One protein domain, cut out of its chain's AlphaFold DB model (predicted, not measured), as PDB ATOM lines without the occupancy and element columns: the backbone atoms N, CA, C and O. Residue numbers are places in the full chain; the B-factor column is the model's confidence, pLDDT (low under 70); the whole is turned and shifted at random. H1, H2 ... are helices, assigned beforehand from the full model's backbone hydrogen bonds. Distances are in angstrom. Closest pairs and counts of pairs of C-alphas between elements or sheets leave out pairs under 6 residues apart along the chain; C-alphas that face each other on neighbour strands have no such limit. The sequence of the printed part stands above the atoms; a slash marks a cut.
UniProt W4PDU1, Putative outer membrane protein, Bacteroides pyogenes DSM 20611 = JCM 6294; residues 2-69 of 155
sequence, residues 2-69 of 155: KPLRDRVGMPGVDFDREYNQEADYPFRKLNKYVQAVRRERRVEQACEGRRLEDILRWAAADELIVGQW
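What this domain is: This is residues 2 to 69 of the 155 residues of the protein "Putative outer membrane protein" of Bacteroides pyogenes DSM 20611 = JCM 6294 (UniProt W4PDU1). Four helices make a loose string in which none touches another: the longest, H2, stands in the middle, with H1 at one end of the long axis and H3 and then the short H4 toward the other. The long link of residues 8 to 31 runs from H1 past H2 and folds back to the beginning of H2. The printed part has 68 residues with four named helices, in the order H1, H2, H3, H4, and no named strand; the class is all helix, though under half of the residues are in named elements. The whole is only just compact, close to loose, with a radius of gyration of the C-alphas of 12.9 A and spans of 35 by 28 by 20 A.

How they stand to each other: Begin at H2, residues 32 to 44. H1, residues 2 to 7, is close but not clearly touching it: the closest C-alphas, of Leu 4 and Glu 44, are 8.0 A apart. These two run the same way at a shallow tilt of 28 degrees. H3, residues 50 to 57, is also close to H2 but not clearly touching, with the C-alphas of Arg 42 and Arg 51 closest at 6.8 A. They run opposite ways at a tilt of 35.5 degrees, only just steep. H4, residues 61 to 64, is close to H3 but not clearly touching; look at the C-alphas of Ile 55 and Ala 61, the closest, at 6.0 A. H4 is apart from H1 and H2, and H1 is apart from H3. In H1, H2 and H3 every O i to N i+4 pair is within hydrogen-bond range; H4 is too short for such a pair.

Where its parts are: Find C-alpha 32 at (178.827, 211.780, 201.835); from there H2 runs 18.2 A to C-alpha 44. H3 is 10.6 A long, H1 8.5 A and H4 5.0 A. H1 begins at C-alpha 2, (167.942, 215.535, 212.679), and H4 ends at C-alpha 64, (173.324, 221.016, 187.539).

The domain as a whole: The C-alphas of Asp 6 and Gly 67, the two farthest apart, are 35.9 A from each other. The link from H1 to H2 is long, while those from H2 to H3 and H3 to H4 are tight. The printed part has no cut, and no printed residue is under 70 in pLDDT.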
ATOM      1  N   LYS A   2     168.874 216.310 211.834       91.12
ATOM      2  CA  LYS A   2     167.942 215.535 212.679       91.12
ATOM      3  C   LYS A   2     166.640 216.285 213.049       91.12
ATOM      4  O   LYS A   2     165.592 215.736 212.742       91.12
ATOM      5  N   PRO A   3     166.660 217.541 213.550       94.56
ATOM      6  CA  PRO A   3     165.409 218.245 213.866       94.56
ATOM      7  C   PRO A   3     164.481 218.452 212.659       94.56
ATOM      8  O   PRO A   3     163.266 218.384 212.802       94.56
ATOM      9  N   LEU A   4     165.046 218.673 211.464       94.50
ATOM     10  CA  LEU A   4     164.269 218.860 210.234       94.50
ATOM     11  C   LEU A   4     163.560 217.565 209.827       94.50
ATOM     12  O   LEU A   4     162.373 217.592 209.520       94.50
ATOM     13  N   ARG A   5     164.274 216.432 209.877       95.75
ATOM     14  CA  ARG A   5     163.735 215.111 209.520       95.75
ATOM     15  C   ARG A   5     162.746 214.592 210.562       95.75
ATOM     16  O   ARG A   5     161.677 214.130 210.178       95.75
ATOM     17  N   ASP A   6     163.041 214.760 211.854       96.88
ATOM     18  CA  ASP A   6     162.122 214.400 212.944       96.88
ATOM     19  C   ASP A   6     160.773 215.127 212.795       96.88
ATOM     20  O   ASP A   6     159.721 214.510 212.937       96.88
ATOM     21  N   ARG A   7     160.793 216.426 212.449       97.25
ATOM     22  CA  ARG A   7     159.582 217.250 212.271       97.25
ATOM     23  C   ARG A   7     158.622 216.690 211.217       97.25
ATOM     24  O   ARG A   7     157.421 216.901 211.331       97.25
ATOM     25  N   VAL A   8     159.138 215.993 210.205       95.94
ATOM     26  CA  VAL A   8     158.344 215.391 209.117       95.94
ATOM     27  C   VAL A   8     158.253 213.863 209.222       95.94
ATOM     28  O   VAL A   8     157.856 213.207 208.264       95.94
ATOM     29  N   GLY A   9     158.637 213.278 210.364       96.31
ATOM     30  CA  GLY A   9     158.581 211.830 210.592       96.31
ATOM     31  C   GLY A   9     159.560 211.009 209.742       96.31
ATOM     32  O   GLY A   9     159.376 209.805 209.584       96.31
ATOM     33  N   MET A  10     160.594 211.636 209.178       95.56
ATOM     34  CA  MET A  10     161.609 210.947 208.382       95.56
ATOM     35  C   MET A  10     162.643 210.266 209.289       95.56
ATOM     36  O   MET A  10     163.049 210.847 210.298       95.56
ATOM     37  N   PRO A  11     163.142 209.070 208.924       95.00
ATOM     38  CA  PRO A  11     164.181 208.400 209.696       95.00
ATOM     39  C   PRO A  11     165.448 209.256 209.761       95.00
ATOM     40  O   PRO A  11     165.720 210.059 208.859       95.00
ATOM     41  N   GLY A  12     166.255 209.038 210.802       94.25
ATOM     42  CA  GLY A  12     167.572 209.657 210.932       94.25
ATOM     43  C   GLY A  12     168.437 209.453 209.684       94.25
ATOM     44  O   GLY A  12     168.273 208.478 208.948       94.25
ATOM     45  N   VAL A  13     169.338 210.406 209.429       93.81
ATOM     46  CA  VAL A  13     170.267 210.317 208.295       93.81
ATOM     47  C   VAL A  13     171.240 209.172 208.543       93.81
ATOM     48  O   VAL A  13     171.967 209.188 209.534       93.81
ATOM     49  N   ASP A  14     171.285 208.233 207.607       95.44
ATOM     50  CA  ASP A  14     172.356 207.248 207.504       95.44
ATOM     51  C   ASP A  14     173.258 207.663 206.340       95.44
ATOM     52  O   ASP A  14     172.897 207.528 205.171       95.44
ATOM     53  N   PHE A  15     174.410 208.250 206.662       95.56
ATOM     54  CA  PHE A  15     175.292 208.826 205.651       95.56
ATOM     55  C   PHE A  15     175.919 207.785 204.733       95.56
ATOM     56  O   PHE A  15     176.212 208.126 203.593       95.56
ATOM     57  N   ASP A  16     176.163 206.568 205.219       96.69
ATOM     58  CA  ASP A  16     176.786 205.513 204.422       96.69
ATOM     59  C   ASP A  16     175.769 204.894 203.473       96.69
ATOM     60  O   ASP A  16     176.018 204.818 202.272       96.69
ATOM     61  N   ARG A  17     174.576 204.564 203.980       95.06
ATOM     62  CA  ARG A  17     173.481 204.039 203.154       95.06
ATOM     63  C   ARG A  17     173.008 205.040 202.100       95.06
ATOM     64  O   ARG A  17     172.620 204.648 201.007       95.06
ATOM     65  N   GLU A  18     172.966 206.329 202.435       93.81
ATOM     66  CA  GLU A  18     172.448 207.364 201.534       93.81
ATOM     67  C   GLU A  18     173.520 207.994 200.620       93.81
ATOM     68  O   GLU A  18     173.207 208.933 199.875       93.81
ATOM     69  N   TYR A  19     174.778 207.548 200.681       97.19
ATOM     70  CA  TYR A  19     175.842 208.058 199.818       97.19
ATOM     71  C   TYR A  19     175.686 207.512 198.398       97.19
ATOM     72  O   TYR A  19     175.599 206.304 198.203       97.19
ATOM     73  N   ASN A  20     175.652 208.397 197.398       96.56
ATOM     74  CA  ASN A  20     175.463 207.995 196.008       96.56
ATOM     75  C   ASN A  20     176.722 208.299 195.182       96.56
ATOM     76  O   ASN A  20     177.198 209.439 195.122       96.56
ATOM     77  N   GLN A  21     177.252 207.249 194.556       96.06
ATOM     78  CA  GLN A  21     178.423 207.287 193.686       96.06
ATOM     79  C   GLN A  21     178.130 206.725 192.288       96.06
ATOM     80  O   GLN A  21     179.061 206.313 191.596       96.06
ATOM     81  N   GLU A  22     176.870 206.707 191.855       96.75
ATOM     82  CA  GLU A  22     176.485 206.334 190.490       96.75
ATOM     83  C   GLU A  22     177.078 207.304 189.462       96.75
ATOM     84  O   GLU A  22     177.383 208.460 189.776       96.75
ATOM     85  N   ALA A  23     177.353 206.826 188.244       94.25
ATOM     86  CA  ALA A  23     178.049 207.581 187.182       94.25
ATOM     87  C   ALA A  23     177.362 208.902 186.833       94.25
ATOM     88  O   ALA A  23     178.029 209.916 186.622       94.25
ATOM     89  N   ASP A  24     176.040 208.876 186.824       90.12
ATOM     90  CA  ASP A  24     175.145 209.947 186.420       90.12
ATOM     91  C   ASP A  24     174.625 210.789 187.595       90.12
ATOM     92  O   ASP A  24     173.899 211.759 187.378       90.12
ATOM     93  N   TYR A  25     175.008 210.466 188.835       93.88
ATOM     94  CA  TYR A  25     174.586 211.222 190.007       93.88
ATOM     95  C   TYR A  25     175.403 212.522 190.159       93.88
ATOM     96  O   TYR A  25     176.629 212.467 190.346       93.88
ATOM     97  N   PRO A  26     174.758 213.709 190.145       92.56
ATOM     98  CA  PRO A  26     175.447 214.970 190.401       92.56
ATOM     99  C   PRO A  26     176.103 214.956 191.780       92.56
ATOM    100  O   PRO A  26     175.510 214.484 192.748       92.56
ATOM    101  N   PHE A  27     177.306 215.508 191.898       96.00
ATOM    102  CA  PHE A  27     178.097 215.519 193.127       96.00
ATOM    103  C   PHE A  27     178.625 214.161 193.610       96.00
ATOM    104  O   PHE A  27     179.115 214.092 194.741       96.00
ATOM    105  N   ARG A  28     178.630 213.102 192.779       95.38
ATOM    106  CA  ARG A  28     179.215 211.772 193.101       95.38
ATOM    107  C   ARG A  28     180.648 211.804 193.663       95.38
ATOM    108  O   ARG A  28     181.079 210.851 194.300       95.38
ATOM    109  N   LYS A  29     181.403 212.882 193.405       95.19
ATOM    110  CA  LYS A  29     182.790 213.086 193.870       95.19
ATOM    111  C   LYS A  29     182.899 213.835 195.205       95.19
ATOM    112  O   LYS A  29     183.988 213.913 195.764       95.19
ATOM    113  N   LEU A  30     181.810 214.424 195.702       96.19
ATOM    114  CA  LEU A  30     181.792 215.086 197.008       96.19
ATOM    115  C   LEU A  30     181.696 214.055 198.127       96.19
ATOM    116  O   LEU A  30     181.155 212.972 197.936       96.19
ATOM    117  N   ASN A  31     182.150 214.421 199.326       97.06
ATOM    118  CA  ASN A  31     181.979 213.559 200.489       97.06
ATOM    119  C   ASN A  31     180.485 213.338 200.826       97.06
ATOM    120  O   ASN A  31     179.625 214.187 200.552       97.06
ATOM    121  N   LYS A  32     180.191 212.203 201.475       96.88
ATOM    122  CA  LYS A  32     178.827 211.780 201.835       96.88
ATOM    123  C   LYS A  32     178.049 212.812 202.659       96.88
ATOM    124  O   LYS A  32     176.853 213.006 202.448       96.88
ATOM    125  N   TYR A  33     178.729 213.532 203.552       97.00
ATOM    126  CA  TYR A  33     178.105 214.533 204.420       97.00
ATOM    127  C   TYR A  33     177.615 215.751 203.628       97.00
ATOM    128  O   TYR A  33     176.488 216.205 203.821       97.00
ATOM    129  N   VAL A  34     178.428 216.257 202.697       96.62
ATOM    130  CA  VAL A  34     178.074 217.392 201.837       96.62
ATOM    131  C   VAL A  34     176.947 217.004 200.887       96.62
ATOM    132  O   VAL A  34     176.009 217.785 200.732       96.62
ATOM    133  N   GLN A  35     176.981 215.803 200.296       96.62
ATOM    134  CA  GLN A  35     175.866 215.323 199.475       96.62
ATOM    135  C   GLN A  35     174.550 215.297 200.264       96.62
ATOM    136  O   GLN A  35     173.550 215.838 199.789       96.62
ATOM    137  N   ALA A  36     174.558 214.724 201.474       95.88
ATOM    138  CA  ALA A  36     173.375 214.658 202.328       95.88
ATOM    139  C   ALA A  36     172.841 216.060 202.657       95.88
ATOM    140  O   ALA A  36     171.670 216.341 202.417       95.88
ATOM    141  N   VAL A  37     173.706 216.982 203.097       96.19
ATOM    142  CA  VAL A  37     173.305 218.366 203.409       96.19
ATOM    143  C   VAL A  37     172.738 219.084 202.178       96.19
ATOM    144  O   VAL A  37     171.713 219.757 202.283       96.19
ATOM    145  N   ARG A  38     173.364 218.941 201.001       96.88
ATOM    146  CA  ARG A  38     172.875 219.563 199.757       96.88
ATOM    147  C   ARG A  38     171.520 218.994 199.323       96.88
ATOM    148  O   ARG A  38     170.687 219.760 198.835       96.88
ATOM    149  N   ARG A  39     171.280 217.688 199.502       95.06
ATOM    150  CA  ARG A  39     169.967 217.070 199.239       95.06
ATOM    151  C   ARG A  39     168.903 217.555 200.214       95.06
ATOM    152  O   ARG A  39     167.861 218.011 199.758       95.06
ATOM    153  N   GLU A  40     169.172 217.494 201.517       95.75
ATOM    154  CA  GLU A  40     168.232 217.934 202.557       95.75
ATOM    155  C   GLU A  40     167.822 219.388 202.334       95.75
ATOM    156  O   GLU A  40     166.639 219.704 202.305       95.75
ATOM    157  N   ARG A  41     168.789 220.268 202.052       97.31
ATOM    158  CA  ARG A  41     168.508 221.675 201.754       97.31
ATOM    159  C   ARG A  41     167.643 221.865 200.505       97.31
ATOM    160  O   ARG A  41     166.772 222.728 200.500       97.31
ATOM    161  N   ARG A  42     167.871 221.070 199.453       96.25
ATOM    162  CA  ARG A  42     167.061 221.119 198.225       96.25
ATOM    163  C   ARG A  42     165.599 220.754 198.496       96.25
ATOM    164  O   ARG A  42     164.736 221.328 197.843       96.25
ATOM    165  N   VAL A  43     165.348 219.796 199.388       95.56
ATOM    166  CA  VAL A  43     163.993 219.353 199.749       95.56
ATOM    167  C   VAL A  43     163.333 220.354 200.692       95.56
ATOM    168  O   VAL A  43     162.243 220.825 200.395       95.56
ATOM    169  N   GLU A  44     164.018 220.719 201.777       96.50
ATOM    170  CA  GLU A  44     163.504 221.619 202.815       96.50
ATOM    171  C   GLU A  44     163.113 222.994 202.262       96.50
ATOM    172  O   GLU A  44     162.104 223.538 202.680       96.50
ATOM    173  N   GLN A  45     163.890 223.541 201.318       97.00
ATOM    174  CA  GLN A  45     163.688 224.896 200.777       97.00
ATOM    175  C   GLN A  45     163.198 224.892 199.323       97.00
ATOM    176  O   GLN A  45     163.478 225.812 198.539       97.00
ATOM    177  N   ALA A  46     162.527 223.814 198.914       96.62
ATOM    178  CA  ALA A  46     161.942 223.721 197.585       96.62
ATOM    179  C   ALA A  46     160.910 224.844 197.382       96.62
ATOM    180  O   ALA A  46     160.107 225.132 198.258       96.62
ATOM    181  N   CYS A  47     160.933 225.484 196.208       96.31
ATOM    182  CA  CYS A  47     160.031 226.589 195.856       96.31
ATOM    183  C   CYS A  47     160.140 227.862 196.729       96.31
ATOM    184  O   CYS A  47     159.312 228.755 196.591       96.31
ATOM    185  N   GLU A  48     161.203 228.017 197.526       97.56
ATOM    186  CA  GLU A  48     161.456 229.215 198.354       97.56
ATOM    187  C   GLU A  48     162.486 230.187 197.740       97.56
ATOM    188  O   GLU A  48     163.139 230.961 198.438       97.56
ATOM    189  N   GLY A  49     162.734 230.103 196.430       96.75
ATOM    190  CA  GLY A  49     163.722 230.955 195.744       96.75
ATOM    191  C   GLY A  49     165.194 230.633 196.049       96.75
ATOM    192  O   GLY A  49     166.086 231.290 195.524       96.75
ATOM    193  N   ARG A  50     165.490 229.589 196.836       97.62
ATOM    194  CA  ARG A  50     166.864 229.258 197.267       97.62
ATOM    195  C   ARG A  50     167.687 228.462 196.269       97.62
ATOM    196  O   ARG A  50     168.915 228.487 196.318       97.62
ATOM    197  N   ARG A  51     167.036 227.734 195.359       97.25
ATOM    198  CA  ARG A  51     167.733 226.748 194.525       97.25
ATOM    199  C   ARG A  51     168.772 227.380 193.599       97.25
ATOM    200  O   ARG A  51     169.843 226.803 193.446       97.25
ATOM    201  N   LEU A  52     168.467 228.531 193.001       96.56
ATOM    202  CA  LEU A  52     169.417 229.221 192.133       96.56
ATOM    203  C   LEU A  52     170.623 229.713 192.943       96.56
ATOM    204  O   LEU A  52     171.748 229.355 192.614       96.56
ATOM    205  N   GLU A  53     170.388 230.432 194.044       97.12
ATOM    206  CA  GLU A  53     171.447 230.917 194.944       97.12
ATOM    207  C   GLU A  53     172.367 229.783 195.418       97.12
ATOM    208  O   GLU A  53     173.588 229.932 195.430       97.12
ATOM    209  N   ASP A  54     171.790 228.629 195.766       98.25
ATOM    210  CA  ASP A  54     172.538 227.439 196.161       98.25
ATOM    211  C   ASP A  54     173.434 226.909 195.042       98.25
ATOM    212  O   ASP A  54     174.600 226.616 195.289       98.25
ATOM    213  N   ILE A  55     172.927 226.811 193.810       97.88
ATOM    214  CA  ILE A  55     173.729 226.372 192.661       97.88
ATOM    215  C   ILE A  55     174.885 227.347 192.409       97.88
ATOM    216  O   ILE A  55     176.019 226.905 192.207       97.88
ATOM    217  N   LEU A  56     174.611 228.655 192.463       97.94
ATOM    218  CA  LEU A  56     175.604 229.694 192.193       97.94
ATOM    219  C   LEU A  56     176.713 229.709 193.250       97.94
ATOM    220  O   LEU A  56     177.888 229.615 192.908       97.94
ATOM    221  N   ARG A  57     176.360 229.739 194.541       97.44
ATOM    222  CA  ARG A  57     177.350 229.772 195.635       97.44
ATOM    223  C   ARG A  57     178.135 228.468 195.784       97.44
ATOM    224  O   ARG A  57     179.203 228.459 196.388       97.44
ATOM    225  N   TRP A  58     177.598 227.354 195.289       97.81
ATOM    226  CA  TRP A  58     178.308 226.076 195.224       97.81
ATOM    227  C   TRP A  58     179.190 225.931 193.989       97.81
ATOM    228  O   TRP A  58     179.866 224.908 193.895       97.81
ATOM    229  N   ALA A  59     179.164 226.911 193.078       97.06
ATOM    230  CA  ALA A  59     179.829 226.857 191.782       97.06
ATOM    231  C   ALA A  59     179.508 225.558 191.017       97.06
ATOM    232  O   ALA A  59     180.402 224.912 190.486       97.06
ATOM    233  N   ALA A  60     178.231 225.160 191.014       97.44
ATOM    234  CA  ALA A  60     177.779 223.845 190.551       97.44
ATOM    235  C   ALA A  60     176.934 223.894 189.264       97.44
ATOM    236  O   ALA A  60     176.147 222.982 188.996       97.44
ATOM    237  N   ALA A  61     177.000 224.988 188.504       97.75
ATOM    238  CA  ALA A  61     176.184 225.145 187.302       97.75
ATOM    239  C   ALA A  61     176.618 224.203 186.167       97.75
ATOM    240  O   ALA A  61     175.774 223.768 185.390       97.75
ATOM    241  N   ASP A  62     177.900 223.852 186.094       96.25
ATOM    242  CA  ASP A  62     178.439 222.829 185.193       96.25
ATOM    243  C   ASP A  62     177.832 221.442 185.450       96.25
ATOM    244  O   ASP A  62     177.545 220.716 184.504       96.25
ATOM    245  N   GLU A  63     177.579 221.099 186.716       95.12
ATOM    246  CA  GLU A  63     176.962 219.823 187.093       95.12
ATOM    247  C   GLU A  63     175.427 219.836 186.996       95.12
ATOM    248  O   GLU A  63     174.814 218.818 186.675       95.12
ATOM    249  N   LEU A  64     174.777 220.964 187.314       96.12
ATOM    250  CA  LEU A  64     173.324 221.016 187.539       96.12
ATOM    251  C   LEU A  64     172.514 221.796 186.499       96.12
ATOM    252  O   LEU A  64     171.287 221.689 186.510       96.12
ATOM    253  N   ILE A  65     173.156 222.594 185.648       96.56
ATOM    254  CA  ILE A  65     172.482 223.418 184.633       96.56
ATOM    255  C   ILE A  65     173.002 223.068 183.243       96.56
ATOM    256  O   ILE A  65     172.210 222.737 182.366       96.56
ATOM    257  N   VAL A  66     174.318 223.132 183.030       96.94
ATOM    258  CA  VAL A  66     174.919 222.925 181.709       96.94
ATOM    259  C   VAL A  66     174.600 221.524 181.210       96.94
ATOM    260  O   VAL A  66     174.915 220.522 181.846       96.94
ATOM    261  N   GLY A  67     173.947 221.460 180.054       94.19
ATOM    262  CA  GLY A  67     173.579 220.196 179.430       94.19
ATOM    263  C   GLY A  67     172.445 219.442 180.130       94.19
ATOM    264  O   GLY A  67     172.025 218.385 179.663       94.19
ATOM    265  N   GLN A  68     171.917 219.983 181.231       92.88
ATOM    266  CA  GLN A  68     170.806 219.395 181.962       92.88
ATOM    267  C   GLN A  68     169.484 219.871 181.379       92.88
ATOM    268  O   GLN A  68     169.349 221.004 180.917       92.88
ATOM    269  N   TRP A  69     168.479 219.005 181.425       90.94
ATOM    270  CA  TRP A  69     167.131 219.355 181.009       90.94
ATOM    271  C   TRP A  69     166.119 218.767 181.992       90.94
ATOM    272  O   TRP A  69     166.256 217.596 182.368       90.94
TER     273      TRP A  69